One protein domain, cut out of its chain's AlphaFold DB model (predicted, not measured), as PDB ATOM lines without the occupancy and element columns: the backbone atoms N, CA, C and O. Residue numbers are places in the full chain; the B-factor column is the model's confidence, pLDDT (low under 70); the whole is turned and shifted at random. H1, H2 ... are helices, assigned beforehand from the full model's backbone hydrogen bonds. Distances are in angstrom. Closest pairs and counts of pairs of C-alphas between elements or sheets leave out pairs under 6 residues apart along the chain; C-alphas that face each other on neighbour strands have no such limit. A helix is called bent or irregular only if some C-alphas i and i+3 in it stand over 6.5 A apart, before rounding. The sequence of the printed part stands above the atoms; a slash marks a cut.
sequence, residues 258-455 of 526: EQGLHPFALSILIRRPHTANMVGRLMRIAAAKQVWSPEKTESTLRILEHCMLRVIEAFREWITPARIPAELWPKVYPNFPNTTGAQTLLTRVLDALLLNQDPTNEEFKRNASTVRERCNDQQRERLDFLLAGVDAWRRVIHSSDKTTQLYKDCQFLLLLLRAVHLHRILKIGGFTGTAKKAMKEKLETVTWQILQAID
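This is residues 258 to 455 of the 526 residues of the protein "Hypothetical protein" of Symbiodinium sp. CCMP2456 (UniProt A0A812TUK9). Four long helices stand side by side in a curved row, H1, H2, H8 and H9, and three shorter helices, H4, H6 and H7, pack on one side of that row, with H4 in the middle touching both H1b and H8. H5 and H6 lie beyond H4, H7 sits near one end of H2 and H8, and little H3 is at the opposite end, followed by a loop that sticks out at residues 336 to 341. The 198 printed residues hold nine named helices, H1 to H9 in chain order, and no named strand; the class is all helix. The whole is compact, with a radius of gyration of the C-alphas of 17.6 A and spans of 52 by 41 by 31 A.

Begin with the longest helix, H8, residues 401 to 428. It touches H2, residues 294 to 318, the same way at a shallow tilt of 14 degrees; look at the closest C-alphas, Ile 312 and Leu 417, 5.4 A apart. H8 and H9, residues 433 to 454, form a hairpin at 25 degrees, closest at the C-alphas of Ala 419 and Leu 443, 5.8 A. H1, residues 262 to 286, was assigned as one helix by its hydrogen bonds but is bent: C-alphas 270 and 273 are 6.6 A apart, and its arms H1a, to residue 270, and H1b, from 273, stand at 30 degrees. H1b and H2 form a hairpin at 28 degrees, closest at the C-alphas of His 274 and Cys 307, 5.9 A. The hub is H4, residues 345 to 354, which touches five helices, among them H8, at a steep tilt of 44 degrees, with the C-alphas of Leu 354 and Gln 411 closest at 5.2 A. H4, H5, residues 362 to 372, and H6, residues 377 to 388, form an up and down bundle, each helix running against the one before. H7, residues 390 to 397, touches H4, with the C-alphas of Leu 353 and Val 390 closest at 6.0 A. H3, residues 329 to 335, is irregular, but only just: C-alphas 331 and 334 are 6.6 A apart. It touches no helix. Every O i to N i+4 pair is within hydrogen-bond range in H1a, H1b, H2 and H4 to H9; H3 has 1 of 3, and 2 of 4 O i to N i+3 pairs.

Find C-alpha 401 at (-38.434, 8.373, -3.453); from there H8 runs 40.4 A to C-alpha 428 at (-27.850, 19.693, -40.759). H2 is 35.9 A long, and H9 runs 32.3 A to C-alpha 454 at (-41.939, 18.789, -16.243).

The C-alphas of Glu 258 and Ser 400 are the two farthest apart, 53.0 A. The printed part has no cut and no long link. Confidence is low, with pLDDT under 70, at 44 residues, among them 258 to 280 and 282 to 291.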
ATOM      1  N   GLU A 258     -10.185  14.149 -45.870       46.59
ATOM      2  CA  GLU A 258     -10.038  15.217 -46.870       46.59
ATOM      3  C   GLU A 258     -11.246  16.173 -46.926       46.59
ATOM      4  O   GLU A 258     -11.082  17.363 -47.174       46.59
ATOM      5  N   GLN A 259     -12.465  15.692 -46.650       52.25
ATOM      6  CA  GLN A 259     -13.694  16.508 -46.663       52.25
ATOM      7  C   GLN A 259     -14.018  17.182 -45.315       52.25
ATOM      8  O   GLN A 259     -15.146  17.629 -45.101       52.25
ATOM      9  N   GLY A 260     -13.067  17.244 -44.378       46.59
ATOM     10  CA  GLY A 260     -13.241  17.974 -43.116       46.59
ATOM     11  C   GLY A 260     -14.199  17.323 -42.110       46.59
ATOM     12  O   GLY A 260     -14.631  17.980 -41.167       46.59
ATOM     13  N   LEU A 261     -14.511  16.025 -42.240       49.22
ATOM     14  CA  LEU A 261     -15.397  15.295 -41.310       49.22
ATOM     15  C   LEU A 261     -14.681  14.823 -40.035       49.22
ATOM     16  O   LEU A 261     -15.251  14.083 -39.228       49.22
ATOM     17  N   HIS A 262     -13.450  15.286 -39.816       50.16
ATOM     18  CA  HIS A 262     -12.682  15.085 -38.589       50.16
ATOM     19  C   HIS A 262     -13.505  15.364 -37.303       50.16
ATOM     20  O   HIS A 262     -13.444  14.539 -36.389       50.16
ATOM     21  N   PRO A 263     -14.374  16.403 -37.217       42.19
ATOM     22  CA  PRO A 263     -15.254  16.611 -36.063       42.19
ATOM     23  C   PRO A 263     -16.312  15.516 -35.872       42.19
ATOM     24  O   PRO A 263     -16.692  15.223 -34.739       42.19
ATOM     25  N   PHE A 264     -16.793  14.881 -36.945       46.12
ATOM     26  CA  PHE A 264     -17.751  13.777 -36.852       46.12
ATOM     27  C   PHE A 264     -17.074  12.514 -36.304       46.12
ATOM     28  O   PHE A 264     -17.594  11.915 -35.360       46.12
ATOM     29  N   ALA A 265     -15.879  12.178 -36.805       45.00
ATOM     30  CA  ALA A 265     -15.053  11.091 -36.276       45.00
ATOM     31  C   ALA A 265     -14.670  11.325 -34.801       45.00
ATOM     32  O   ALA A 265     -14.893  10.451 -33.962       45.00
ATOM     33  N   LEU A 266     -14.227  12.537 -34.445       40.94
ATOM     34  CA  LEU A 266     -14.017  12.955 -33.052       40.94
ATOM     35  C   LEU A 266     -15.284  12.816 -32.210       40.94
ATOM     36  O   LEU A 266     -15.217  12.308 -31.097       40.94
ATOM     37  N   SER A 267     -16.458  13.179 -32.730       44.84
ATOM     38  CA  SER A 267     -17.710  13.008 -31.987       44.84
ATOM     39  C   SER A 267     -18.057  11.534 -31.730       44.84
ATOM     40  O   SER A 267     -18.733  11.244 -30.745       44.84
ATOM     41  N   ILE A 268     -17.614  10.600 -32.580       52.06
ATOM     42  CA  ILE A 268     -17.749   9.151 -32.360       52.06
ATOM     43  C   ILE A 268     -16.740   8.691 -31.299       52.06
ATOM     44  O   ILE A 268     -17.117   7.963 -30.380       52.06
ATOM     45  N   LEU A 269     -15.492   9.165 -31.373       41.06
ATOM     46  CA  LEU A 269     -14.437   8.863 -30.400       41.06
ATOM     47  C   LEU A 269     -14.770   9.402 -28.998       41.06
ATOM     48  O   LEU A 269     -14.727   8.635 -28.044       41.06
ATOM     49  N   ILE A 270     -15.216  10.654 -28.867       47.25
ATOM     50  CA  ILE A 270     -15.662  11.273 -27.602       47.25
ATOM     51  C   ILE A 270     -16.899  10.557 -27.042       47.25
ATOM     52  O   ILE A 270     -17.008  10.330 -25.836       47.25
ATOM     53  N   ARG A 271     -17.833  10.134 -27.908       55.81
ATOM     54  CA  ARG A 271     -18.978   9.319 -27.479       55.81
ATOM     55  C   ARG A 271     -18.542   7.973 -26.911       55.81
ATOM     56  O   ARG A 271     -19.210   7.502 -25.994       55.81
ATOM     57  N   ARG A 272     -17.480   7.342 -27.427       59.47
ATOM     58  CA  ARG A 272     -17.147   5.930 -27.163       59.47
ATOM     59  C   ARG A 272     -16.879   5.633 -25.671       59.47
ATOM     60  O   ARG A 272     -17.541   4.720 -25.178       59.47
ATOM     61  N   PRO A 273     -16.056   6.390 -24.907       59.41
ATOM     62  CA  PRO A 273     -15.873   6.170 -23.468       59.41
ATOM     63  C   PRO A 273     -17.140   6.406 -22.638       59.41
ATOM     64  O   PRO A 273     -17.468   5.592 -21.778       59.41
ATOM     65  N   HIS A 274     -17.880   7.491 -22.893       60.34
ATOM     66  CA  HIS A 274     -19.093   7.811 -22.127       60.34
ATOM     67  C   HIS A 274     -20.232   6.825 -22.430       60.34
ATOM     68  O   HIS A 274     -20.835   6.281 -21.510       60.34
ATOM     69  N   THR A 275     -20.441   6.488 -23.705       62.66
ATOM     70  CA  THR A 275     -21.352   5.426 -24.170       62.66
ATOM     71  C   THR A 275     -20.999   4.073 -23.559       62.66
ATOM     72  O   THR A 275     -21.875   3.395 -23.025       62.66
ATOM     73  N   ALA A 276     -19.721   3.675 -23.586       64.19
ATOM     74  CA  ALA A 276     -19.276   2.413 -23.001       64.19
ATOM     75  C   ALA A 276     -19.467   2.387 -21.476       64.19
ATOM     76  O   ALA A 276     -19.908   1.371 -20.939       64.19
ATOM     77  N   ASN A 277     -19.214   3.503 -20.784       67.88
ATOM     78  CA  ASN A 277     -19.497   3.635 -19.358       67.88
ATOM     79  C   ASN A 277     -20.999   3.541 -19.058       67.88
ATOM     80  O   ASN A 277     -21.369   2.798 -18.152       67.88
ATOM     81  N   MET A 278     -21.866   4.200 -19.835       67.88
ATOM     82  CA  MET A 278     -23.324   4.073 -19.702       67.88
ATOM     83  C   MET A 278     -23.776   2.621 -19.873       67.88
ATOM     84  O   MET A 278     -24.385   2.074 -18.955       67.88
ATOM     85  N   VAL A 279     -23.408   1.958 -20.981       64.62
ATOM     86  CA  VAL A 279     -23.716   0.530 -21.192       64.62
ATOM     87  C   VAL A 279     -23.178  -0.306 -20.031       64.62
ATOM     88  O   VAL A 279     -23.912  -1.102 -19.463       64.62
ATOM     89  N   GLY A 280     -21.924  -0.108 -19.622       67.81
ATOM     90  CA  GLY A 280     -21.294  -0.867 -18.542       67.81
ATOM     91  C   GLY A 280     -21.899  -0.622 -17.154       67.81
ATOM     92  O   GLY A 280     -21.750  -1.463 -16.269       67.81
ATOM     93  N   ARG A 281     -22.568   0.512 -16.915       71.06
ATOM     94  CA  ARG A 281     -23.340   0.764 -15.685       71.06
ATOM     95  C   ARG A 281     -24.709   0.093 -15.773       71.06
ATOM     96  O   ARG A 281     -25.021  -0.695 -14.888       71.06
ATOM     97  N   LEU A 282     -25.442   0.291 -16.871       66.50
ATOM     98  CA  LEU A 282     -26.738  -0.352 -17.135       66.50
ATOM     99  C   LEU A 282     -26.638  -1.887 -17.088       66.50
ATOM    100  O   LEU A 282     -27.402  -2.526 -16.372       66.50
ATOM    101  N   MET A 283     -25.619  -2.467 -17.733       66.06
ATOM    102  CA  MET A 283     -25.263  -3.893 -17.644       66.06
ATOM    103  C   MET A 283     -25.063  -4.353 -16.201       66.06
ATOM    104  O   MET A 283     -25.513  -5.437 -15.851       66.06
ATOM    105  N   ARG A 284     -24.392  -3.557 -15.357       68.56
ATOM    106  CA  ARG A 284     -24.146  -3.925 -13.954       68.56
ATOM    107  C   ARG A 284     -25.425  -3.935 -13.123       68.56
ATOM    108  O   ARG A 284     -25.512  -4.786 -12.243       68.56
ATOM    109  N   ILE A 285     -26.395  -3.054 -13.396       63.69
ATOM    110  CA  ILE A 285     -27.668  -3.078 -12.659       63.69
ATOM    111  C   ILE A 285     -28.619  -4.140 -13.225       63.69
ATOM    112  O   ILE A 285     -29.231  -4.862 -12.456       63.69
ATOM    113  N   ALA A 286     -28.684  -4.336 -14.544       61.44
ATOM    114  CA  ALA A 286     -29.438  -5.452 -15.123       61.44
ATOM    115  C   ALA A 286     -28.874  -6.825 -14.698       61.44
ATOM    116  O   ALA A 286     -29.628  -7.774 -14.495       61.44
ATOM    117  N   ALA A 287     -27.554  -6.922 -14.487       63.56
ATOM    118  CA  ALA A 287     -26.901  -8.101 -13.914       63.56
ATOM    119  C   ALA A 287     -27.236  -8.350 -12.439       63.56
ATOM    120  O   ALA A 287     -26.915  -9.419 -11.912       63.56
ATOM    121  N   ALA A 288     -27.858  -7.387 -11.758       58.38
ATOM    122  CA  ALA A 288     -28.252  -7.498 -10.368       58.38
ATOM    123  C   ALA A 288     -29.473  -8.417 -10.206       58.38
ATOM    124  O   ALA A 288     -30.577  -7.982  -9.893       58.38
ATOM    125  N   LYS A 289     -29.254  -9.731 -10.342       53.28
ATOM    126  CA  LYS A 289     -30.204 -10.744  -9.850       53.28
ATOM    127  C   LYS A 289     -30.392 -10.671  -8.324       53.28
ATOM    128  O   LYS A 289     -31.364 -11.204  -7.805       53.28
ATOM    129  N   GLN A 290     -29.462 -10.026  -7.616       56.44
ATOM    130  CA  GLN A 290     -29.542  -9.715  -6.188       56.44
ATOM    131  C   GLN A 290     -30.038  -8.283  -5.972       56.44
ATOM    132  O   GLN A 290     -29.635  -7.373  -6.695       56.44
ATOM    133  N   VAL A 291     -30.846  -8.088  -4.925       60.66
ATOM    134  CA  VAL A 291     -31.317  -6.772  -4.473       60.66
ATOM    135  C   VAL A 291     -30.111  -5.865  -4.218       60.66
ATOM    136  O   VAL A 291     -29.282  -6.144  -3.353       60.66
ATOM    137  N   TRP A 292     -29.988  -4.785  -4.988       74.94
ATOM    138  CA  TRP A 292     -29.028  -3.729  -4.677       74.94
ATOM    139  C   TRP A 292     -29.539  -2.890  -3.515       74.94
ATOM    140  O   TRP A 292     -30.732  -2.600  -3.439       74.94
ATOM    141  N   SER A 293     -28.625  -2.455  -2.647       83.31
ATOM    142  CA  SER A 293     -28.963  -1.461  -1.637       83.31
ATOM    143  C   SER A 293     -29.362  -0.134  -2.316       83.31
ATOM    144  O   SER A 293     -28.848   0.171  -3.407       83.31
ATOM    145  N   PRO A 294     -30.260   0.665  -1.711       83.56
ATOM    146  CA  PRO A 294     -30.697   1.939  -2.280       83.56
ATOM    147  C   PRO A 294     -29.534   2.876  -2.635       83.56
ATOM    148  O   PRO A 294     -29.560   3.513  -3.685       83.56
ATOM    149  N   GLU A 295     -28.464   2.893  -1.839       86.75
ATOM    150  CA  GLU A 295     -27.282   3.748  -2.029       86.75
ATOM    151  C   GLU A 295     -26.500   3.363  -3.292       86.75
ATOM    152  O   GLU A 295     -26.014   4.224  -4.031       86.75
ATOM    153  N   LYS A 296     -26.391   2.060  -3.583       85.50
ATOM    154  CA  LYS A 296     -25.706   1.553  -4.781       85.50
ATOM    155  C   LYS A 296     -26.505   1.857  -6.051       85.50
ATOM    156  O   LYS A 296     -25.920   2.188  -7.090       85.50
ATOM    157  N   THR A 297     -27.831   1.779  -5.952       84.88
ATOM    158  CA  THR A 297     -28.771   2.201  -6.997       84.88
ATOM    159  C   THR A 297     -28.666   3.707  -7.236       84.88
ATOM    160  O   THR A 297     -28.442   4.118  -8.374       84.88
ATOM    161  N   GLU A 298     -28.711   4.523  -6.177       88.62
ATOM    162  CA  GLU A 298     -28.560   5.982  -6.235       88.62
ATOM    163  C   GLU A 298     -27.233   6.387  -6.894       88.62
ATOM    164  O   GLU A 298     -27.224   7.121  -7.883       88.62
ATOM    165  N   SER A 299     -26.111   5.860  -6.394       87.69
ATOM    166  CA  SER A 299     -24.770   6.124  -6.929       87.69
ATOM    167  C   SER A 299     -24.683   5.805  -8.424       87.69
ATOM    168  O   SER A 299     -24.106   6.567  -9.203       87.69
ATOM    169  N   THR A 300     -25.304   4.707  -8.858       83.94
ATOM    170  CA  THR A 300     -25.263   4.300 -10.264       83.94
ATOM    171  C   THR A 300     -26.182   5.142 -11.150       83.94
ATOM    172  O   THR A 300     -25.786   5.456 -12.274       83.94
ATOM    173  N   LEU A 301     -27.348   5.569 -10.651       85.88
ATOM    174  CA  LEU A 301     -28.224   6.518 -11.348       85.88
ATOM    175  C   LEU A 301     -27.546   7.885 -11.523       85.88
ATOM    176  O   LEU A 301     -27.546   8.404 -12.632       85.88
ATOM    177  N   ARG A 302     -26.860   8.417 -10.501       87.38
ATOM    178  CA  ARG A 302     -26.089   9.675 -10.623       87.38
ATOM    179  C   ARG A 302     -24.953   9.591 -11.647       87.38
ATOM    180  O   ARG A 302     -24.693  10.541 -12.381       87.38
ATOM    181  N   ILE A 303     -24.268   8.447 -11.734       83.44
ATOM    182  CA  ILE A 303     -23.238   8.230 -12.766       83.44
ATOM    183  C   ILE A 303     -23.873   8.181 -14.167       83.44
ATOM    184  O   ILE A 303     -23.299   8.722 -15.115       83.44
ATOM    185  N   LEU A 304     -25.044   7.548 -14.306       83.81
ATOM    186  CA  LEU A 304     -25.798   7.504 -15.559       83.81
ATOM    187  C   LEU A 304     -26.242   8.911 -15.989       83.81
ATOM    188  O   LEU A 304     -25.927   9.316 -17.105       83.81
ATOM    189  N   GLU A 305     -26.881   9.658 -15.088       88.25
ATOM    190  CA  GLU A 305     -27.287  11.061 -15.237       88.25
ATOM    191  C   GLU A 305     -26.117  11.931 -15.735       88.25
ATOM    192  O   GLU A 305     -26.204  12.561 -16.792       88.25
ATOM    193  N   HIS A 306     -24.974  11.884 -15.040       84.25
ATOM    194  CA  HIS A 306     -23.772  12.622 -15.424       84.25
ATOM    195  C   HIS A 306     -23.265  12.235 -16.825       84.25
ATOM    196  O   HIS A 306     -22.955  13.106 -17.641       84.25
ATOM    197  N   CYS A 307     -23.203  10.939 -17.152       81.44
ATOM    198  CA  CYS A 307     -22.811  10.507 -18.496       81.44
ATOM    199  C   CYS A 307     -23.796  10.979 -19.576       81.44
ATOM    200  O   CYS A 307     -23.362  11.358 -20.663       81.44
ATOM    201  N   MET A 308     -25.099  11.001 -19.288       83.94
ATOM    202  CA  MET A 308     -26.118  11.490 -20.218       83.94
ATOM    203  C   MET A 308     -25.969  12.988 -20.483       83.94
ATOM    204  O   MET A 308     -25.980  13.386 -21.647       83.94
ATOM    205  N   LEU A 309     -25.729  13.799 -19.447       84.31
ATOM    206  CA  LEU A 309     -25.417  15.225 -19.593       84.31
ATOM    207  C   LEU A 309     -24.200  15.453 -20.506       84.31
ATOM    208  O   LEU A 309     -24.293  16.232 -21.456       84.31
ATOM    209  N   ARG A 310     -23.099  14.714 -20.300       81.75
ATOM    210  CA  ARG A 310     -21.893  14.799 -21.154       81.75
ATOM    211  C   ARG A 310     -22.159  14.380 -22.605       81.75
ATOM    212  O   ARG A 310     -21.611  14.975 -23.529       81.75
ATOM    213  N   VAL A 311     -23.026  13.390 -22.838       80.06
ATOM    214  CA  VAL A 311     -23.436  13.001 -24.201       80.06
ATOM    215  C   VAL A 311     -24.314  14.081 -24.848       80.06
ATOM    216  O   VAL A 311     -24.082  14.422 -26.006       80.06
ATOM    217  N   ILE A 312     -25.272  14.669 -24.125       82.69
ATOM    218  CA  ILE A 312     -26.113  15.779 -24.620       82.69
ATOM    219  C   ILE A 312     -25.247  16.989 -24.992       82.69
ATOM    220  O   ILE A 312     -25.405  17.563 -26.070       82.69
ATOM    221  N   GLU A 313     -24.295  17.340 -24.131       80.38
ATOM    222  CA  GLU A 313     -23.304  18.393 -24.344       80.38
ATOM    223  C   GLU A 313     -22.461  18.135 -25.604       80.38
ATOM    224  O   GLU A 313     -22.353  19.015 -26.461       80.38
ATOM    225  N   ALA A 314     -21.959  16.909 -25.788       78.75
ATOM    226  CA  ALA A 314     -21.221  16.530 -26.990       78.75
ATOM    227  C   ALA A 314     -22.087  16.617 -28.265       78.75
ATOM    228  O   ALA A 314     -21.620  17.095 -29.298       78.75
ATOM    229  N   PHE A 315     -23.366  16.227 -28.219       78.00
ATOM    230  CA  PHE A 315     -24.286  16.433 -29.349       78.00
ATOM    231  C   PHE A 315     -24.531  17.927 -29.620       78.00
ATOM    232  O   PHE A 315     -24.602  18.335 -30.781       78.00
ATOM    233  N   ARG A 316     -24.632  18.756 -28.571       80.69
ATOM    234  CA  ARG A 316     -24.808  20.212 -28.681       80.69
ATOM    235  C   ARG A 316     -23.607  20.873 -29.358       80.69
ATOM    236  O   ARG A 316     -23.820  21.731 -30.209       80.69
ATOM    237  N   GLU A 317     -22.386  20.487 -29.001       79.12
ATOM    238  CA  GLU A 317     -21.152  21.110 -29.496       79.12
ATOM    239  C   GLU A 317     -20.712  20.572 -30.874       79.12
ATOM    240  O   GLU A 317     -20.406  21.347 -31.781       79.12
ATOM    241  N   TRP A 318     -20.712  19.247 -31.059       75.62
ATOM    242  CA  TRP A 318     -20.085  18.605 -32.222       75.62
ATOM    243  C   TRP A 318     -21.020  18.438 -33.420       75.62
ATOM    244  O   TRP A 318     -20.561  18.482 -34.559       75.62
ATOM    245  N   ILE A 319     -22.326  18.277 -33.190       77.88
ATOM    246  CA  ILE A 319     -23.318  18.095 -34.257       77.88
ATOM    247  C   ILE A 319     -23.960  19.452 -34.559       77.88
ATOM    248  O   ILE A 319     -25.058  19.756 -34.099       77.88
ATOM    249  N   THR A 320     -23.255  20.308 -35.296       77.19
ATOM    250  CA  THR A 320     -23.718  21.658 -35.667       77.19
ATOM    251  C   THR A 320     -23.549  21.899 -37.168       77.19
ATOM    252  O   THR A 320     -22.625  21.331 -37.746       77.19
ATOM    253  N   PRO A 321     -24.360  22.764 -37.813       74.81
ATOM    254  CA  PRO A 321     -24.189  23.085 -39.235       74.81
ATOM    255  C   PRO A 321     -22.794  23.624 -39.586       74.81
ATOM    256  O   PRO A 321     -22.295  23.368 -40.671       74.81
ATOM    257  N   ALA A 322     -22.129  24.309 -38.648       76.75
ATOM    258  CA  ALA A 322     -20.760  24.799 -38.826       76.75
ATOM    259  C   ALA A 322     -19.694  23.682 -38.834       76.75
ATOM    260  O   ALA A 322     -18.620  23.878 -39.392       76.75
ATOM    261  N   ARG A 323     -19.963  22.526 -38.206       78.88
ATOM    262  CA  ARG A 323     -19.064  21.351 -38.187       78.88
ATOM    263  C   ARG A 323     -19.507  20.233 -39.138       78.88
ATOM    264  O   ARG A 323     -18.709  19.358 -39.453       78.88
ATOM    265  N   ILE A 324     -20.771  20.241 -39.563       79.75
ATOM    266  CA  ILE A 324     -21.366  19.314 -40.534       79.75
ATOM    267  C   ILE A 324     -22.277  20.135 -41.469       79.75
ATOM    268  O   ILE A 324     -23.483  20.231 -41.216       79.75
ATOM    269  N   PRO A 325     -21.712  20.765 -42.519       79.19
ATOM    270  CA  PRO A 325     -22.463  21.584 -43.468       79.19
ATOM    271  C   PRO A 325     -23.544  20.803 -44.222       79.19
ATOM    272  O   PRO A 325     -23.384  19.618 -44.543       79.19
ATOM    273  N   ALA A 326     -24.640  21.489 -44.546       80.50
ATOM    274  CA  ALA A 326     -25.818  20.892 -45.174       80.50
ATOM    275  C   ALA A 326     -25.549  20.390 -46.600       80.50
ATOM    276  O   ALA A 326     -26.157  19.426 -47.054       80.50
ATOM    277  N   GLU A 327     -24.608  21.026 -47.287       82.50
ATOM    278  CA  GLU A 327     -24.100  20.699 -48.614       82.50
ATOM    279  C   GLU A 327     -23.106  19.524 -48.624       82.50
ATOM    280  O   GLU A 327     -22.891  18.912 -49.674       82.50
ATOM    281  N   LEU A 328     -22.514  19.176 -47.473       79.25
ATOM    282  CA  LEU A 328     -21.635  18.009 -47.341       79.25
ATOM    283  C   LEU A 328     -22.412  16.751 -46.946       79.25
ATOM    284  O   LEU A 328     -22.135  15.680 -47.481       79.25
ATOM    285  N   TRP A 329     -23.422  16.851 -46.075       78.56
ATOM    286  CA  TRP A 329     -24.145  15.669 -45.584       78.56
ATOM    287  C   TRP A 329     -24.712  14.746 -46.694       78.56
ATOM    288  O   TRP A 329     -24.495  13.535 -46.605       78.56
ATOM    289  N   PRO A 330     -25.324  15.249 -47.792       79.00
ATOM    290  CA  PRO A 330     -25.770  14.424 -48.921       79.00
ATOM    291  C   PRO A 330     -24.648  13.729 -49.705       79.00
ATOM    292  O   PRO A 330     -24.921  12.743 -50.380       79.00
ATOM    293  N   LYS A 331     -23.401  14.215 -49.629       79.06
ATOM    294  CA  LYS A 331     -22.224  13.582 -50.259       79.06
ATOM    295  C   LYS A 331     -21.658  12.454 -49.393       79.06
ATOM    296  O   LYS A 331     -21.109  11.485 -49.904       79.06
ATOM    297  N   VAL A 332     -21.815  12.580 -48.075       73.06
ATOM    298  CA  VAL A 332     -21.284  11.649 -47.070       73.06
ATOM    299  C   VAL A 332     -22.240  10.490 -46.815       73.06
ATOM    300  O   VAL A 332     -21.819   9.336 -46.832       73.06
ATOM    301  N   TYR A 333     -23.524  10.789 -46.602       73.50
ATOM    302  CA  TYR A 333     -24.547   9.818 -46.210       73.50
ATOM    303  C   TYR A 333     -24.663   8.583 -47.137       73.50
ATOM    304  O   TYR A 333     -24.775   7.478 -46.601       73.50
ATOM    305  N   PRO A 334     -24.558   8.692 -48.482       78.12
ATOM    306  CA  PRO A 334     -24.596   7.531 -49.378       78.12
ATOM    307  C   PRO A 334     -23.495   6.489 -49.134       78.12
ATOM    308  O   PRO A 334     -23.692   5.330 -49.481       78.12
ATOM    309  N   ASN A 335     -22.373   6.868 -48.508       74.50
ATOM    310  CA  ASN A 335     -21.277   5.950 -48.163       74.50
ATOM    311  C   ASN A 335     -21.560   5.112 -46.904       74.50
ATOM    312  O   ASN A 335     -20.820   4.176 -46.606       74.50
ATOM    313  N   PHE A 336     -22.638   5.417 -46.176       72.38
ATOM    314  CA  PHE A 336     -23.077   4.679 -44.991       72.38
ATOM    315  C   PHE A 336     -24.492   4.099 -45.182       72.38
ATOM    316  O   PHE A 336     -25.366   4.295 -44.323       72.38
ATOM    317  N   PRO A 337     -24.757   3.387 -46.299       67.50
ATOM    318  CA  PRO A 337     -26.085   2.887 -46.613       67.50
ATOM    319  C   PRO A 337     -26.533   1.903 -45.535       67.50
ATOM    320  O   PRO A 337     -25.740   1.143 -44.978       67.50
ATOM    321  N   ASN A 338     -27.829   1.906 -45.233       69.56
ATOM    322  CA  ASN A 338     -28.430   1.050 -44.210       69.56
ATOM    323  C   ASN A 338     -27.887   1.245 -42.781       69.56
ATOM    324  O   ASN A 338     -28.185   0.398 -41.934       69.56
ATOM    325  N   THR A 339     -27.154   2.324 -42.477       68.19
ATOM    326  CA  THR A 339     -26.776   2.684 -41.099       68.19
ATOM    327  C   THR A 339     -27.806   3.627 -40.467       68.19
ATOM    328  O   THR A 339     -28.367   4.499 -41.126       68.19
ATOM    329  N   THR A 340     -28.097   3.461 -39.177       75.25
ATOM    330  CA  THR A 340     -28.897   4.430 -38.407       75.25
ATOM    331  C   THR A 340     -28.615   4.309 -36.915       75.25
ATOM    332  O   THR A 340     -28.375   3.214 -36.407       75.25
ATOM    333  N   GLY A 341     -28.713   5.419 -36.174       71.38
ATOM    334  CA  GLY A 341     -28.595   5.424 -34.709       71.38
ATOM    335  C   GLY A 341     -29.566   4.459 -34.010       71.38
ATOM    336  O   GLY A 341     -29.253   3.946 -32.937       71.38
ATOM    337  N   ALA A 342     -30.692   4.125 -34.655       67.75
ATOM    338  CA  ALA A 342     -31.656   3.127 -34.187       67.75
ATOM    339  C   ALA A 342     -31.085   1.698 -34.058       67.75
ATOM    340  O   ALA A 342     -31.683   0.880 -33.357       67.75
ATOM    341  N   GLN A 343     -29.954   1.405 -34.714       67.19
ATOM    342  CA  GLN A 343     -29.230   0.128 -34.640       67.19
ATOM    343  C   GLN A 343     -28.252   0.064 -33.463       67.19
ATOM    344  O   GLN A 343     -27.691  -0.994 -33.182       67.19
ATOM    345  N   THR A 344     -28.002   1.184 -32.777       76.38
ATOM    346  CA  THR A 344     -27.073   1.185 -31.649       76.38
ATOM    347  C   THR A 344     -27.709   0.495 -30.444       76.38
ATOM    348  O   THR A 344     -28.759   0.904 -29.943       76.38
ATOM    349  N   LEU A 345     -27.039  -0.552 -29.958       71.50
ATOM    350  CA  LEU A 345     -27.476  -1.330 -28.797       71.50
ATOM    351  C   LEU A 345     -27.758  -0.431 -27.580       71.50
ATOM    352  O   LEU A 345     -28.786  -0.597 -26.931       71.50
ATOM    353  N   LEU A 346     -26.903   0.571 -27.315       74.75
ATOM    354  CA  LEU A 346     -27.107   1.516 -26.208       74.75
ATOM    355  C   LEU A 346     -28.471   2.214 -26.290       74.75
ATOM    356  O   LEU A 346     -29.164   2.266 -25.279       74.75
ATOM    357  N   THR A 347     -28.870   2.748 -27.450       76.62
ATOM    358  CA  THR A 347     -30.137   3.490 -27.551       76.62
ATOM    359  C   THR A 347     -31.323   2.598 -27.209       76.62
ATOM    360  O   THR A 347     -32.193   3.031 -26.466       76.62
ATOM    361  N   ARG A 348     -31.340   1.334 -27.649       77.50
ATOM    362  CA  ARG A 348     -32.462   0.424 -27.349       77.50
ATOM    363  C   ARG A 348     -32.486  -0.063 -25.910       77.50
ATOM    364  O   ARG A 348     -33.557  -0.238 -25.343       77.50
ATOM    365  N   VAL A 349     -31.316  -0.200 -25.299       77.12
ATOM    366  CA  VAL A 349     -31.177  -0.517 -23.875       77.12
ATOM    367  C   VAL A 349     -31.640   0.657 -23.006       77.12
ATOM    368  O   VAL A 349     -32.349   0.444 -22.028       77.12
ATOM    369  N   LEU A 350     -31.305   1.896 -23.383       83.31
ATOM    370  CA  LEU A 350     -31.831   3.106 -22.741       83.31
ATOM    371  C   LEU A 350     -33.350   3.229 -22.922       83.31
ATOM    372  O   LEU A 350     -34.046   3.514 -21.954       83.31
ATOM    373  N   ASP A 351     -33.870   2.980 -24.127       81.94
ATOM    374  CA  ASP A 351     -35.311   3.002 -24.410       81.94
ATOM    375  C   ASP A 351     -36.070   1.992 -23.522       81.94
ATOM    376  O   ASP A 351     -37.071   2.351 -22.903       81.94
ATOM    377  N   ALA A 352     -35.557   0.761 -23.405       78.12
ATOM    378  CA  ALA A 352     -36.129  -0.299 -22.572       78.12
ATOM    379  C   ALA A 352     -36.107   0.047 -21.074       78.12
ATOM    380  O   ALA A 352     -37.116  -0.076 -20.383       78.12
ATOM    381  N   LEU A 353     -34.941   0.472 -20.574       80.44
ATOM    382  CA  LEU A 353     -34.710   0.670 -19.144       80.44
ATOM    383  C   LEU A 353     -35.262   1.995 -18.622       80.44
ATOM    384  O   LEU A 353     -35.618   2.043 -17.452       80.44
ATOM    385  N   LEU A 354     -35.306   3.058 -19.434       84.50
ATOM    386  CA  LEU A 354     -35.733   4.390 -18.997       84.50
ATOM    387  C   LEU A 354     -37.123   4.768 -19.515       84.50
ATOM    388  O   LEU A 354     -37.933   5.260 -18.743       84.50
ATOM    389  N   LEU A 355     -37.480   4.534 -20.782       80.69
ATOM    390  CA  LEU A 355     -38.799   4.975 -21.284       80.69
ATOM    391  C   LEU A 355     -39.943   4.026 -20.921       80.69
ATOM    392  O   LEU A 355     -41.055   4.192 -21.416       80.69
ATOM    393  N   ASN A 356     -39.668   3.045 -20.057       67.44
ATOM    394  CA  ASN A 356     -40.610   2.031 -19.606       67.44
ATOM    395  C   ASN A 356     -41.349   1.344 -20.770       67.44
ATOM    396  O   ASN A 356     -42.503   0.947 -20.615       67.44
ATOM    397  N   GLN A 357     -40.702   1.222 -21.939       68.19
ATOM    398  CA  GLN A 357     -41.312   0.547 -23.077       68.19
ATOM    399  C   GLN A 357     -41.588  -0.899 -22.672       68.19
ATOM    400  O   GLN A 357     -40.692  -1.625 -22.239       68.19
ATOM    401  N   ASP A 358     -42.856  -1.287 -22.743       66.06
ATOM    402  CA  ASP A 358     -43.273  -2.646 -22.448       66.06
ATOM    403  C   ASP A 358     -42.519  -3.602 -23.395       66.06
ATOM    404  O   ASP A 358     -42.614  -3.426 -24.611       66.06
ATOM    405  N   PRO A 359     -41.758  -4.598 -22.900       65.44
ATOM    406  CA  PRO A 359     -41.090  -5.562 -23.771       65.44
ATOM    407  C   PRO A 359     -42.078  -6.390 -24.616       65.44
ATOM    408  O   PRO A 359     -41.675  -6.989 -25.615       65.44
ATOM    409  N   THR A 360     -43.370  -6.403 -24.266       67.25
ATOM    410  CA  THR A 360     -44.440  -6.987 -25.082       67.25
ATOM    411  C   THR A 360     -44.915  -6.077 -26.227       67.25
ATOM    412  O   THR A 360     -45.563  -6.575 -27.148       67.25
ATOM    413  N   ASN A 361     -44.554  -4.787 -26.237       75.06
ATOM    414  CA  ASN A 361     -44.921  -3.830 -27.284       75.06
ATOM    415  C   ASN A 361     -44.327  -4.233 -28.648       75.06
ATOM    416  O   ASN A 361     -43.122  -4.444 -28.785       75.06
ATOM    417  N   GLU A 362     -45.162  -4.292 -29.686       72.94
ATOM    418  CA  GLU A 362     -44.746  -4.741 -31.024       72.94
ATOM    419  C   GLU A 362     -43.737  -3.812 -31.718       72.94
ATOM    420  O   GLU A 362     -42.884  -4.284 -32.471       72.94
ATOM    421  N   GLU A 363     -43.767  -2.501 -31.456       68.75
ATOM    422  CA  GLU A 363     -42.732  -1.585 -31.949       68.75
ATOM    423  C   GLU A 363     -41.395  -1.861 -31.248       68.75
ATOM    424  O   GLU A 363     -40.344  -1.891 -31.894       68.75
ATOM    425  N   PHE A 364     -41.426  -2.122 -29.938       72.56
ATOM    426  CA  PHE A 364     -40.241  -2.497 -29.171       72.56
ATOM    427  C   PHE A 364     -39.649  -3.825 -29.660       72.56
ATOM    428  O   PHE A 364     -38.468  -3.866 -30.003       72.56
ATOM    429  N   LYS A 365     -40.464  -4.885 -29.789       76.56
ATOM    430  CA  LYS A 365     -40.039  -6.189 -30.333       76.56
ATOM    431  C   LYS A 365     -39.433  -6.058 -31.726       76.56
ATOM    432  O   LYS A 365     -38.355  -6.595 -31.972       76.56
ATOM    433  N   ARG A 366     -40.084  -5.313 -32.626       77.00
ATOM    434  CA  ARG A 366     -39.601  -5.077 -33.996       77.00
ATOM    435  C   ARG A 366     -38.250  -4.365 -33.994       77.00
ATOM    436  O   ARG A 366     -37.310  -4.830 -34.632       77.00
ATOM    437  N   ASN A 367     -38.126  -3.286 -33.218       70.38
ATOM    438  CA  ASN A 367     -36.870  -2.554 -33.050       70.38
ATOM    439  C   ASN A 367     -35.760  -3.435 -32.440       70.38
ATOM    440  O   ASN A 367     -34.612  -3.360 -32.879       70.38
ATOM    441  N   ALA A 368     -36.088  -4.283 -31.460       74.06
ATOM    442  CA  ALA A 368     -35.153  -5.224 -30.848       74.06
ATOM    443  C   ALA A 368     -34.713  -6.324 -31.831       74.06
ATOM    444  O   ALA A 368     -33.525  -6.638 -31.873       74.06
ATOM    445  N   SER A 369     -35.617  -6.852 -32.667       80.00
ATOM    446  CA  SER A 369     -35.282  -7.813 -33.733       80.00
ATOM    447  C   SER A 369     -34.290  -7.216 -34.729       80.00
ATOM    448  O   SER A 369     -33.211  -7.769 -34.924       80.00
ATOM    449  N   THR A 370     -34.564  -6.011 -35.242       76.19
ATOM    450  CA  THR A 370     -33.659  -5.314 -36.175       76.19
ATOM    451  C   THR A 370     -32.272  -5.039 -35.577       76.19
ATOM    452  O   THR A 370     -31.282  -4.996 -36.310       76.19
ATOM    453  N   VAL A 371     -32.165  -4.857 -34.254       73.81
ATOM    454  CA  VAL A 371     -30.864  -4.783 -33.565       73.81
ATOM    455  C   VAL A 371     -30.226  -6.166 -33.429       73.81
ATOM    456  O   VAL A 371     -29.045  -6.299 -33.749       73.81
ATOM    457  N   ARG A 372     -30.974  -7.201 -33.018       80.50
ATOM    458  CA  ARG A 372     -30.479  -8.589 -32.920       80.50
ATOM    459  C   ARG A 372     -29.925  -9.095 -34.252       80.50
ATOM    460  O   ARG A 372     -28.832  -9.643 -34.266       80.50
ATOM    461  N   GLU A 373     -30.626  -8.865 -35.358       81.94
ATOM    462  CA  GLU A 373     -30.225  -9.247 -36.726       81.94
ATOM    463  C   GLU A 373     -28.882  -8.639 -37.170       81.94
ATOM    464  O   GLU A 373     -28.232  -9.162 -38.071       81.94
ATOM    465  N   ARG A 374     -28.460  -7.532 -36.546       74.94
ATOM    466  CA  ARG A 374     -27.236  -6.779 -36.880       74.94
ATOM    467  C   ARG A 374     -26.154  -6.860 -35.800       74.94
ATOM    468  O   ARG A 374     -25.071  -6.304 -35.973       74.94
ATOM    469  N   CYS A 375     -26.448  -7.524 -34.688       77.75
ATOM    470  CA  CYS A 375     -25.522  -7.770 -33.593       77.75
ATOM    471  C   CYS A 375     -24.794  -9.101 -33.805       77.75
ATOM    472  O   CYS A 375     -25.402 -10.088 -34.213       77.75
ATOM    473  N   ASN A 376     -23.507  -9.158 -33.455       82.00
ATOM    474  CA  ASN A 376     -22.839 -10.450 -33.277       82.00
ATOM    475  C   ASN A 376     -23.387 -11.180 -32.036       82.00
ATOM    476  O   ASN A 376     -24.070 -10.579 -31.207       82.00
ATOM    477  N   ASP A 377     -23.069 -12.465 -31.886       82.38
ATOM    478  CA  ASP A 377     -23.627 -13.315 -30.821       82.38
ATOM    479  C   ASP A 377     -23.401 -12.735 -29.422       82.38
ATOM    480  O   ASP A 377     -24.351 -12.570 -28.663       82.38
ATOM    481  N   GLN A 378     -22.188 -12.257 -29.133       79.56
ATOM    482  CA  GLN A 378     -21.868 -11.603 -27.861       79.56
ATOM    483  C   GLN A 378     -22.694 -10.322 -27.616       79.56
ATOM    484  O   GLN A 378     -22.989  -9.970 -26.472       79.56
ATOM    485  N   GLN A 379     -23.054  -9.576 -28.664       77.81
ATOM    486  CA  GLN A 379     -23.940  -8.414 -28.552       77.81
ATOM    487  C   GLN A 379     -25.410  -8.823 -28.382       77.81
ATOM    488  O   GLN A 379     -26.120  -8.151 -27.633       77.81
ATOM    489  N   ARG A 380     -25.850  -9.918 -29.021       82.06
ATOM    490  CA  ARG A 380     -27.189 -10.501 -28.837       82.06
ATOM    491  C   ARG A 380     -27.378 -11.005 -27.409       82.06
ATOM    492  O   ARG A 380     -28.295 -10.546 -26.740       82.06
ATOM    493  N   GLU A 381     -26.455 -11.817 -26.897       82.75
ATOM    494  CA  GLU A 381     -26.459 -12.296 -25.508       82.75
ATOM    495  C   GLU A 381     -26.538 -11.140 -24.501       82.75
ATOM    496  O   GLU A 381     -27.322 -11.184 -23.555       82.75
ATOM    497  N   ARG A 382     -25.763 -10.067 -24.719       78.12
ATOM    498  CA  ARG A 382     -25.807  -8.867 -23.867       78.12
ATOM    499  C   ARG A 382     -27.146  -8.142 -23.944       78.12
ATOM    500  O   ARG A 382     -27.629  -7.698 -22.908       78.12
ATOM    501  N   LEU A 383     -27.736  -8.009 -25.134       78.50
ATOM    502  CA  LEU A 383     -29.076  -7.441 -25.289       78.50
ATOM    503  C   LEU A 383     -30.101  -8.289 -24.535       78.50
ATOM    504  O   LEU A 383     -30.836  -7.759 -23.713       78.50
ATOM    505  N   ASP A 384     -30.107  -9.597 -24.752       82.44
ATOM    506  CA  ASP A 384     -31.097 -10.505 -24.174       82.44
ATOM    507  C   ASP A 384     -30.993 -10.558 -22.645       82.44
ATOM    508  O   ASP A 384     -32.005 -10.507 -21.945       82.44
ATOM    509  N   PHE A 385     -29.768 -10.526 -22.121       81.50
ATOM    510  CA  PHE A 385     -29.482 -10.373 -20.699       81.50
ATOM    511  C   PHE A 385     -29.989  -9.039 -20.122       81.50
ATOM    512  O   PHE A 385     -30.577  -9.021 -19.040       81.50
ATOM    513  N   LEU A 386     -29.800  -7.923 -20.837       75.81
ATOM    514  CA  LEU A 386     -30.325  -6.611 -20.437       75.81
ATOM    515  C   LEU A 386     -31.856  -6.595 -20.427       75.81
ATOM    516  O   LEU A 386     -32.444  -6.087 -19.476       75.81
ATOM    517  N   LEU A 387     -32.493  -7.173 -21.453       77.56
ATOM    518  CA  LEU A 387     -33.950  -7.257 -21.572       77.56
ATOM    519  C   LEU A 387     -34.562  -8.116 -20.459       77.56
ATOM    520  O   LEU A 387     -35.531  -7.696 -19.833       77.56
ATOM    521  N   ALA A 388     -33.953  -9.262 -20.140       80.50
ATOM    522  CA  ALA A 388     -34.353 -10.091 -19.001       80.50
ATOM    523  C   ALA A 388     -34.189  -9.371 -17.643       80.50
ATOM    524  O   ALA A 388     -34.880  -9.695 -16.678       80.50
ATOM    525  N   GLY A 389     -33.293  -8.381 -17.558       76.19
ATOM    526  CA  GLY A 389     -33.078  -7.555 -16.369       76.19
ATOM    527  C   GLY A 389     -34.069  -6.398 -16.179       76.19
ATOM    528  O   GLY A 389     -34.092  -5.823 -15.091       76.19
ATOM    529  N   VAL A 390     -34.897  -6.050 -17.177       77.88
ATOM    530  CA  VAL A 390     -35.771  -4.852 -17.142       77.88
ATOM    531  C   VAL A 390     -36.752  -4.876 -15.961       77.88
ATOM    532  O   VAL A 390     -36.912  -3.867 -15.277       77.88
ATOM    533  N   ASP A 391     -37.365  -6.021 -15.654       75.06
ATOM    534  CA  ASP A 391     -38.336  -6.108 -14.551       75.06
ATOM    535  C   ASP A 391     -37.680  -6.143 -13.164       75.06
ATOM    536  O   ASP A 391     -38.264  -5.675 -12.186       75.06
ATOM    537  N   ALA A 392     -36.450  -6.656 -13.063       74.19
ATOM    538  CA  ALA A 392     -35.657  -6.538 -11.840       74.19
ATOM    539  C   ALA A 392     -35.244  -5.077 -11.605       74.19
ATOM    540  O   ALA A 392     -35.423  -4.552 -10.506       74.19
ATOM    541  N   TRP A 393     -34.789  -4.400 -12.663       74.75
ATOM    542  CA  TRP A 393     -34.475  -2.973 -12.668       74.75
ATOM    543  C   TRP A 393     -35.669  -2.120 -12.220       74.75
ATOM    544  O   TRP A 393     -35.523  -1.359 -11.265       74.75
ATOM    545  N   ARG A 394     -36.863  -2.327 -12.806       76.62
ATOM    546  CA  ARG A 394     -38.125  -1.655 -12.426       76.62
ATOM    547  C   ARG A 394     -38.435  -1.747 -10.926       76.62
ATOM    548  O   ARG A 394     -38.868  -0.765 -10.333       76.62
ATOM    549  N   ARG A 395     -38.198  -2.901 -10.291       78.94
ATOM    550  CA  ARG A 395     -38.419  -3.069  -8.841       78.94
ATOM    551  C   ARG A 395     -37.386  -2.319  -7.996       78.94
ATOM    552  O   ARG A 395     -37.736  -1.766  -6.961       78.94
ATOM    553  N   VAL A 396     -36.125  -2.285  -8.428       77.75
ATOM    554  CA  VAL A 396     -35.020  -1.676  -7.666       77.75
ATOM    555  C   VAL A 396     -35.044  -0.143  -7.721       77.75
ATOM    556  O   VAL A 396     -34.807   0.503  -6.699       77.75
ATOM    557  N   ILE A 397     -35.372   0.464  -8.866       80.75
ATOM    558  CA  ILE A 397     -35.441   1.934  -9.005       80.75
ATOM    559  C   ILE A 397     -36.526   2.569  -8.119       80.75
ATOM    560  O   ILE A 397     -36.335   3.680  -7.628       80.75
ATOM    561  N   HIS A 398     -37.612   1.843  -7.843       82.81
ATOM    562  CA  HIS A 398     -38.727   2.290  -7.000       82.81
ATOM    563  C   HIS A 398     -38.589   1.901  -5.519       82.81
ATOM    564  O   HIS A 398     -39.557   1.975  -4.768       82.81
ATOM    565  N   SER A 399     -37.386   1.523  -5.073       83.38
ATOM    566  CA  SER A 399     -37.104   1.205  -3.661       83.38
ATOM    567  C   SER A 399     -37.096   2.420  -2.721       83.38
ATOM    568  O   SER A 399     -37.165   2.248  -1.507       83.38
ATOM    569  N   SER A 400     -37.011   3.642  -3.256       89.38
ATOM    570  CA  SER A 400     -37.116   4.893  -2.498       89.38
ATOM    571  C   SER A 400     -37.613   6.047  -3.376       89.38
ATOM    572  O   SER A 400     -37.500   5.999  -4.608       89.38
ATOM    573  N   ASP A 401     -38.084   7.129  -2.751       89.69
ATOM    574  CA  ASP A 401     -38.434   8.373  -3.453       89.69
ATOM    575  C   ASP A 401     -37.222   8.971  -4.178       89.69
ATOM    576  O   ASP A 401     -37.321   9.418  -5.320       89.69
ATOM    577  N   LYS A 402     -36.044   8.908  -3.548       91.06
ATOM    578  CA  LYS A 402     -34.790   9.466  -4.070       91.06
ATOM    579  C   LYS A 402     -34.305   8.733  -5.324       91.06
ATOM    580  O   LYS A 402     -33.948   9.373  -6.312       91.06
ATOM    581  N   THR A 403     -34.330   7.397  -5.321       89.25
ATOM    582  CA  THR A 403     -34.015   6.593  -6.517       89.25
ATOM    583  C   THR A 403     -35.092   6.739  -7.590       89.25
ATOM    584  O   THR A 403     -34.754   6.796  -8.770       89.25
ATOM    585  N   THR A 404     -36.364   6.891  -7.203       89.25
ATOM    586  CA  THR A 404     -37.464   7.169  -8.139       89.25
ATOM    587  C   THR A 404     -37.289   8.523  -8.824       89.25
ATOM    588  O   THR A 404     -37.506   8.624 -10.032       89.25
ATOM    589  N   GLN A 405     -36.866   9.558  -8.094       90.69
ATOM    590  CA  GLN A 405     -36.629  10.881  -8.664       90.69
ATOM    591  C   GLN A 405     -35.426  10.874  -9.613       90.69
ATOM    592  O   GLN A 405     -35.588  11.246 -10.771       90.69
ATOM    593  N   LEU A 406     -34.276  10.328  -9.199       89.50
ATOM    594  CA  LEU A 406     -33.105  10.193 -10.080       89.50
ATOM    595  C   LEU A 406     -33.390   9.352 -11.331       89.50
ATOM    596  O   LEU A 406     -32.837   9.613 -12.400       89.50
ATOM    597  N   TYR A 407     -34.260   8.346 -11.219       90.31
ATOM    598  CA  TYR A 407     -34.743   7.609 -12.377       90.31
ATOM    599  C   TYR A 407     -35.529   8.522 -13.325       90.31
ATOM    600  O   TYR A 407     -35.180   8.579 -14.503       90.31
ATOM    601  N   LYS A 408     -36.515   9.289 -12.830       89.00
ATOM    602  CA  LYS A 408     -37.260  10.285 -13.628       89.00
ATOM    603  C   LYS A 408     -36.337  11.324 -14.271       89.00
ATOM    604  O   LYS A 408     -36.520  11.648 -15.441       89.00
ATOM    605  N   ASP A 409     -35.316  11.790 -13.556       89.62
ATOM    606  CA  ASP A 409     -34.324  12.727 -14.093       89.62
ATOM    607  C   ASP A 409     -33.517  12.071 -15.240       89.62
ATOM    608  O   ASP A 409     -33.334  12.673 -16.299       89.62
ATOM    609  N   CYS A 410     -33.153  10.784 -15.127       89.62
ATOM    610  CA  CYS A 410     -32.583  10.018 -16.246       89.62
ATOM    611  C   CYS A 410     -33.571   9.851 -17.424       89.62
ATOM    612  O   CYS A 410     -33.158   9.965 -18.580       89.62
ATOM    613  N   GLN A 411     -34.868   9.617 -17.175       90.50
ATOM    614  CA  GLN A 411     -35.889   9.570 -18.238       90.50
ATOM    615  C   GLN A 411     -35.957  10.907 -18.991       90.50
ATOM    616  O   GLN A 411     -35.904  10.933 -20.222       90.50
ATOM    617  N   PHE A 412     -36.009  12.017 -18.250       90.50
ATOM    618  CA  PHE A 412     -36.010  13.374 -18.786       90.50
ATOM    619  C   PHE A 412     -34.767  13.644 -19.645       90.50
ATOM    620  O   PHE A 412     -34.890  14.106 -20.780       90.50
ATOM    621  N   LEU A 413     -33.571  13.276 -19.169       89.00
ATOM    622  CA  LEU A 413     -32.333  13.428 -19.937       89.00
ATOM    623  C   LEU A 413     -32.320  12.589 -21.225       89.00
ATOM    624  O   LEU A 413     -31.763  13.029 -22.231       89.00
ATOM    625  N   LEU A 414     -32.954  11.411 -21.255       89.94
ATOM    626  CA  LEU A 414     -33.066  10.617 -22.486       89.94
ATOM    627  C   LEU A 414     -33.972  11.300 -23.517       89.94
ATOM    628  O   LEU A 414     -33.652  11.324 -24.709       89.94
ATOM    629  N   LEU A 415     -35.087  11.877 -23.065       88.69
ATOM    630  CA  LEU A 415     -35.975  12.668 -23.914       88.69
ATOM    631  C   LEU A 415     -35.261  13.929 -24.425       88.69
ATOM    632  O   LEU A 415     -35.293  14.203 -25.625       88.69
ATOM    633  N   LEU A 416     -34.523  14.637 -23.563       88.19
ATOM    634  CA  LEU A 416     -33.716  15.797 -23.946       88.19
ATOM    635  C   LEU A 416     -32.639  15.431 -24.983       88.19
ATOM    636  O   LEU A 416     -32.505  16.121 -25.994       88.19
ATOM    637  N   LEU A 417     -31.928  14.312 -24.801       87.88
ATOM    638  CA  LEU A 417     -30.966  13.799 -25.783       87.88
ATOM    639  C   LEU A 417     -31.629  13.516 -27.138       87.88
ATOM    640  O   LEU A 417     -31.082  13.882 -28.180       87.88
ATOM    641  N   ARG A 418     -32.821  12.904 -27.140       88.38
ATOM    642  CA  ARG A 418     -33.610  12.657 -28.359       88.38
ATOM    643  C   ARG A 418     -34.029  13.964 -29.041       88.38
ATOM    644  O   ARG A 418     -33.877  14.069 -30.258       88.38
ATOM    645  N   ALA A 419     -34.499  14.961 -28.289       87.69
ATOM    646  CA  ALA A 419     -34.888  16.267 -28.826       87.69
ATOM    647  C   ALA A 419     -33.690  17.015 -29.433       87.69
ATOM    648  O   ALA A 419     -33.764  17.464 -30.577       87.69
ATOM    649  N   VAL A 420     -32.560  17.074 -28.718       86.50
ATOM    650  CA  VAL A 420     -31.310  17.669 -29.217       86.50
ATOM    651  C   VAL A 420     -30.844  16.950 -30.484       86.50
ATOM    652  O   VAL A 420     -30.556  17.606 -31.482       86.50
ATOM    653  N   HIS A 421     -30.834  15.615 -30.497       85.88
ATOM    654  CA  HIS A 421     -30.449  14.827 -31.669       85.88
ATOM    655  C   HIS A 421     -31.333  15.114 -32.892       85.88
ATOM    656  O   HIS A 421     -30.806  15.419 -33.962       85.88
ATOM    657  N   LEU A 422     -32.660  15.078 -32.737       86.31
ATOM    658  CA  LEU A 422     -33.612  15.357 -33.818       86.31
ATOM    659  C   LEU A 422     -33.497  16.802 -34.325       86.31
ATOM    660  O   LEU A 422     -33.454  17.023 -35.535       86.31
ATOM    661  N   HIS A 423     -33.381  17.780 -33.423       87.88
ATOM    662  CA  HIS A 423     -33.165  19.180 -33.788       87.88
ATOM    663  C   HIS A 423     -31.848  19.365 -34.560       87.88
ATOM    664  O   HIS A 423     -31.826  20.055 -35.581       87.88
ATOM    665  N   ARG A 424     -30.751  18.722 -34.130       86.44
ATOM    666  CA  ARG A 424     -29.465  18.791 -34.838       86.44
ATOM    667  C   ARG A 424     -29.511  18.128 -36.217       86.44
ATOM    668  O   ARG A 424     -29.032  18.738 -37.167       86.44
ATOM    669  N   ILE A 425     -30.154  16.965 -36.366       83.88
ATOM    670  CA  ILE A 425     -30.382  16.339 -37.683       83.88
ATOM    671  C   ILE A 425     -31.177  17.283 -38.603       83.88
ATOM    672  O   ILE A 425     -30.782  17.520 -39.744       83.88
ATOM    673  N   LEU A 426     -32.270  17.874 -38.106       85.81
ATOM    674  CA  LEU A 426     -33.093  18.810 -38.881       85.81
ATOM    675  C   LEU A 426     -32.340  20.091 -39.284       85.81
ATOM    676  O   LEU A 426     -32.649  20.656 -40.333       85.81
ATOM    677  N   LYS A 427     -31.363  20.535 -38.478       84.50
ATOM    678  CA  LYS A 427     -30.490  21.686 -38.765       84.50
ATOM    679  C   LYS A 427     -29.356  21.371 -39.744       84.50
ATOM    680  O   LYS A 427     -29.015  22.251 -40.523       84.50
ATOM    681  N   ILE A 428     -28.799  20.156 -39.728       81.44
ATOM    682  CA  ILE A 428     -27.850  19.693 -40.759       81.44
ATOM    683  C   ILE A 428     -28.561  19.560 -42.111       81.44
ATOM    684  O   ILE A 428     -27.980  19.850 -43.146       81.44
ATOM    685  N   GLY A 429     -29.840  19.184 -42.131       77.69
ATOM    686  CA  GLY A 429     -30.593  19.100 -43.380       77.69
ATOM    687  C   GLY A 429     -30.223  17.865 -44.206       77.69
ATOM    688  O   GLY A 429     -29.990  16.793 -43.659       77.69
ATOM    689  N   GLY A 430     -30.297  17.968 -45.536       75.50
ATOM    690  CA  GLY A 430     -30.207  16.816 -46.450       75.50
ATOM    691  C   GLY A 430     -31.472  15.942 -46.521       75.50
ATOM    692  O   GLY A 430     -31.588  15.107 -47.411       75.50
ATOM    693  N   PHE A 431     -32.458  16.160 -45.645       79.88
ATOM    694  CA  PHE A 431     -33.759  15.486 -45.686       79.88
ATOM    695  C   PHE A 431     -34.816  16.368 -46.351       79.88
ATOM    696  O   PHE A 431     -34.993  17.534 -45.985       79.88
ATOM    697  N   THR A 432     -35.568  15.791 -47.284       82.62
ATOM    698  CA  THR A 432     -36.645  16.447 -48.037       82.62
ATOM    699  C   THR A 432     -37.986  15.733 -47.817       82.62
ATOM    700  O   THR A 432     -38.050  14.683 -47.171       82.62
ATOM    701  N   GLY A 433     -39.076  16.343 -48.297       90.12
ATOM    702  CA  GLY A 433     -40.411  15.735 -48.354       90.12
ATOM    703  C   GLY A 433     -40.878  15.048 -47.063       90.12
ATOM    704  O   GLY A 433     -40.839  15.619 -45.969       90.12
ATOM    705  N   THR A 434     -41.328  13.801 -47.211       86.12
ATOM    706  CA  THR A 434     -41.904  12.966 -46.146       86.12
ATOM    707  C   THR A 434     -40.929  12.689 -45.001       86.12
ATOM    708  O   THR A 434     -41.334  12.747 -43.842       86.12
ATOM    709  N   ALA A 435     -39.641  12.472 -45.283       82.19
ATOM    710  CA  ALA A 435     -38.632  12.214 -44.252       82.19
ATOM    711  C   ALA A 435     -38.419  13.431 -43.334       82.19
ATOM    712  O   ALA A 435     -38.353  13.292 -42.110       82.19
ATOM    713  N   LYS A 436     -38.382  14.644 -43.908       87.12
ATOM    714  CA  LYS A 436     -38.291  15.893 -43.132       87.12
ATOM    715  C   LYS A 436     -39.540  16.114 -42.274       87.12
ATOM    716  O   LYS A 436     -39.411  16.517 -41.120       87.12
ATOM    717  N   LYS A 437     -40.731  15.829 -42.819       86.94
ATOM    718  CA  LYS A 437     -42.010  15.906 -42.095       86.94
ATOM    719  C   LYS A 437     -42.034  14.942 -40.899       86.94
ATOM    720  O   LYS A 437     -42.179  15.399 -39.769       86.94
ATOM    721  N   ALA A 438     -41.745  13.660 -41.123       83.88
ATOM    722  CA  ALA A 438     -41.738  12.634 -40.077       83.88
ATOM    723  C   ALA A 438     -40.748  12.929 -38.932       83.88
ATOM    724  O   ALA A 438     -40.998  12.580 -37.779       83.88
ATOM    725  N   MET A 439     -39.616  13.584 -39.212       85.69
ATOM    726  CA  MET A 439     -38.681  14.001 -38.160       85.69
ATOM    727  C   MET A 439     -39.133  15.237 -37.381       85.69
ATOM    728  O   MET A 439     -38.848  15.309 -36.187       85.69
ATOM    729  N   LYS A 440     -39.852  16.180 -38.008       86.25
ATOM    730  CA  LYS A 440     -40.508  17.279 -37.280       86.25
ATOM    731  C   LYS A 440     -41.571  16.736 -36.327       86.25
ATOM    732  O   LYS A 440     -41.515  17.035 -35.142       86.25
ATOM    733  N   GLU A 441     -42.443  15.855 -36.813       85.38
ATOM    734  CA  GLU A 441     -43.485  15.202 -36.008       85.38
ATOM    735  C   GLU A 441     -42.880  14.428 -34.823       85.38
ATOM    736  O   GLU A 441     -43.345  14.547 -33.688       85.38
ATOM    737  N   LYS A 442     -41.775  13.696 -35.048       85.25
ATOM    738  CA  LYS A 442     -41.014  13.043 -33.969       85.25
ATOM    739  C   LYS A 442     -40.424  14.042 -32.972       85.25
ATOM    740  O   LYS A 442     -40.519  13.792 -31.774       85.25
ATOM    741  N   LEU A 443     -39.838  15.151 -33.433       88.50
ATOM    742  CA  LEU A 443     -39.302  16.189 -32.546       88.50
ATOM    743  C   LEU A 443     -40.415  16.795 -31.689       88.50
ATOM    744  O   LEU A 443     -40.285  16.824 -30.474       88.50
ATOM    745  N   GLU A 444     -41.533  17.199 -32.291       83.12
ATOM    746  CA  GLU A 444     -42.694  17.731 -31.572       83.12
ATOM    747  C   GLU A 444     -43.271  16.734 -30.559       83.12
ATOM    748  O   GLU A 444     -43.835  17.135 -29.546       83.12
ATOM    749  N   THR A 445     -43.211  15.430 -30.835       83.56
ATOM    750  CA  THR A 445     -43.687  14.397 -29.901       83.56
ATOM    751  C   THR A 445     -42.722  14.205 -28.736       83.56
ATOM    752  O   THR A 445     -43.173  14.145 -27.597       83.56
ATOM    753  N   VAL A 446     -41.407  14.209 -28.977       85.00
ATOM    754  CA  VAL A 446     -40.412  14.179 -27.892       85.00
ATOM    755  C   VAL A 446     -40.464  15.466 -27.061       85.00
ATOM    756  O   VAL A 446     -40.440  15.388 -25.838       85.00
ATOM    757  N   THR A 447     -40.609  16.642 -27.681       83.19
ATOM    758  CA  THR A 447     -40.798  17.913 -26.961       83.19
ATOM    759  C   THR A 447     -42.040  17.871 -26.073       83.19
ATOM    760  O   THR A 447     -41.972  18.300 -24.927       83.19
ATOM    761  N   TRP A 448     -43.153  17.295 -26.543       80.50
ATOM    762  CA  TRP A 448     -44.335  17.116 -25.695       80.50
ATOM    763  C   TRP A 448     -44.068  16.180 -24.509       80.50
ATOM    764  O   TRP A 448     -44.431  16.504 -23.386       80.50
ATOM    765  N   GLN A 449     -43.364  15.062 -24.724       83.19
ATOM    766  CA  GLN A 449     -42.959  14.155 -23.641       83.19
ATOM    767  C   GLN A 449     -42.057  14.846 -22.602       83.19
ATOM    768  O   GLN A 449     -42.195  14.579 -21.412       83.19
ATOM    769  N   ILE A 450     -41.170  15.756 -23.027       83.88
ATOM    770  CA  ILE A 450     -40.363  16.596 -22.124       83.88
ATOM    771  C   ILE A 450     -41.269  17.517 -21.299       83.88
ATOM    772  O   ILE A 450     -41.113  17.577 -20.083       83.88
ATOM    773  N   LEU A 451     -42.227  18.199 -21.936       78.56
ATOM    774  CA  LEU A 451     -43.168  19.078 -21.237       78.56
ATOM    775  C   LEU A 451     -44.011  18.304 -20.214       78.56
ATOM    776  O   LEU A 451     -44.122  18.753 -19.082       78.56
ATOM    777  N   GLN A 452     -44.511  17.111 -20.551       80.06
ATOM    778  CA  GLN A 452     -45.245  16.257 -19.604       80.06
ATOM    779  C   GLN A 452     -44.382  15.711 -18.454       80.06
ATOM    780  O   GLN A 452     -44.898  15.419 -17.378       80.06
ATOM    781  N   ALA A 453     -43.072  15.548 -18.664       80.75
ATOM    782  CA  ALA A 453     -42.143  15.164 -17.600       80.75
ATOM    783  C   ALA A 453     -41.842  16.323 -16.628       80.75
ATOM    784  O   ALA A 453     -41.461  16.068 -15.487       80.75
ATOM    785  N   ILE A 454     -42.016  17.575 -17.074       79.12
ATOM    786  CA  ILE A 454     -41.939  18.789 -16.243       79.12
ATOM    787  C   ILE A 454     -43.279  19.028 -15.534       79.12
ATOM    788  O   ILE A 454     -43.306  19.200 -14.319       79.12
ATOM    789  N   ASP A 455     -44.384  18.993 -16.283       77.38
ATOM    790  CA  ASP A 455     -45.753  19.189 -15.804       77.38
ATOM    791  C   ASP A 455     -46.644  17.984 -16.179       77.38
ATOM    792  O   ASP A 455     -47.206  17.928 -17.281       77.38
TER     793      ASP A 455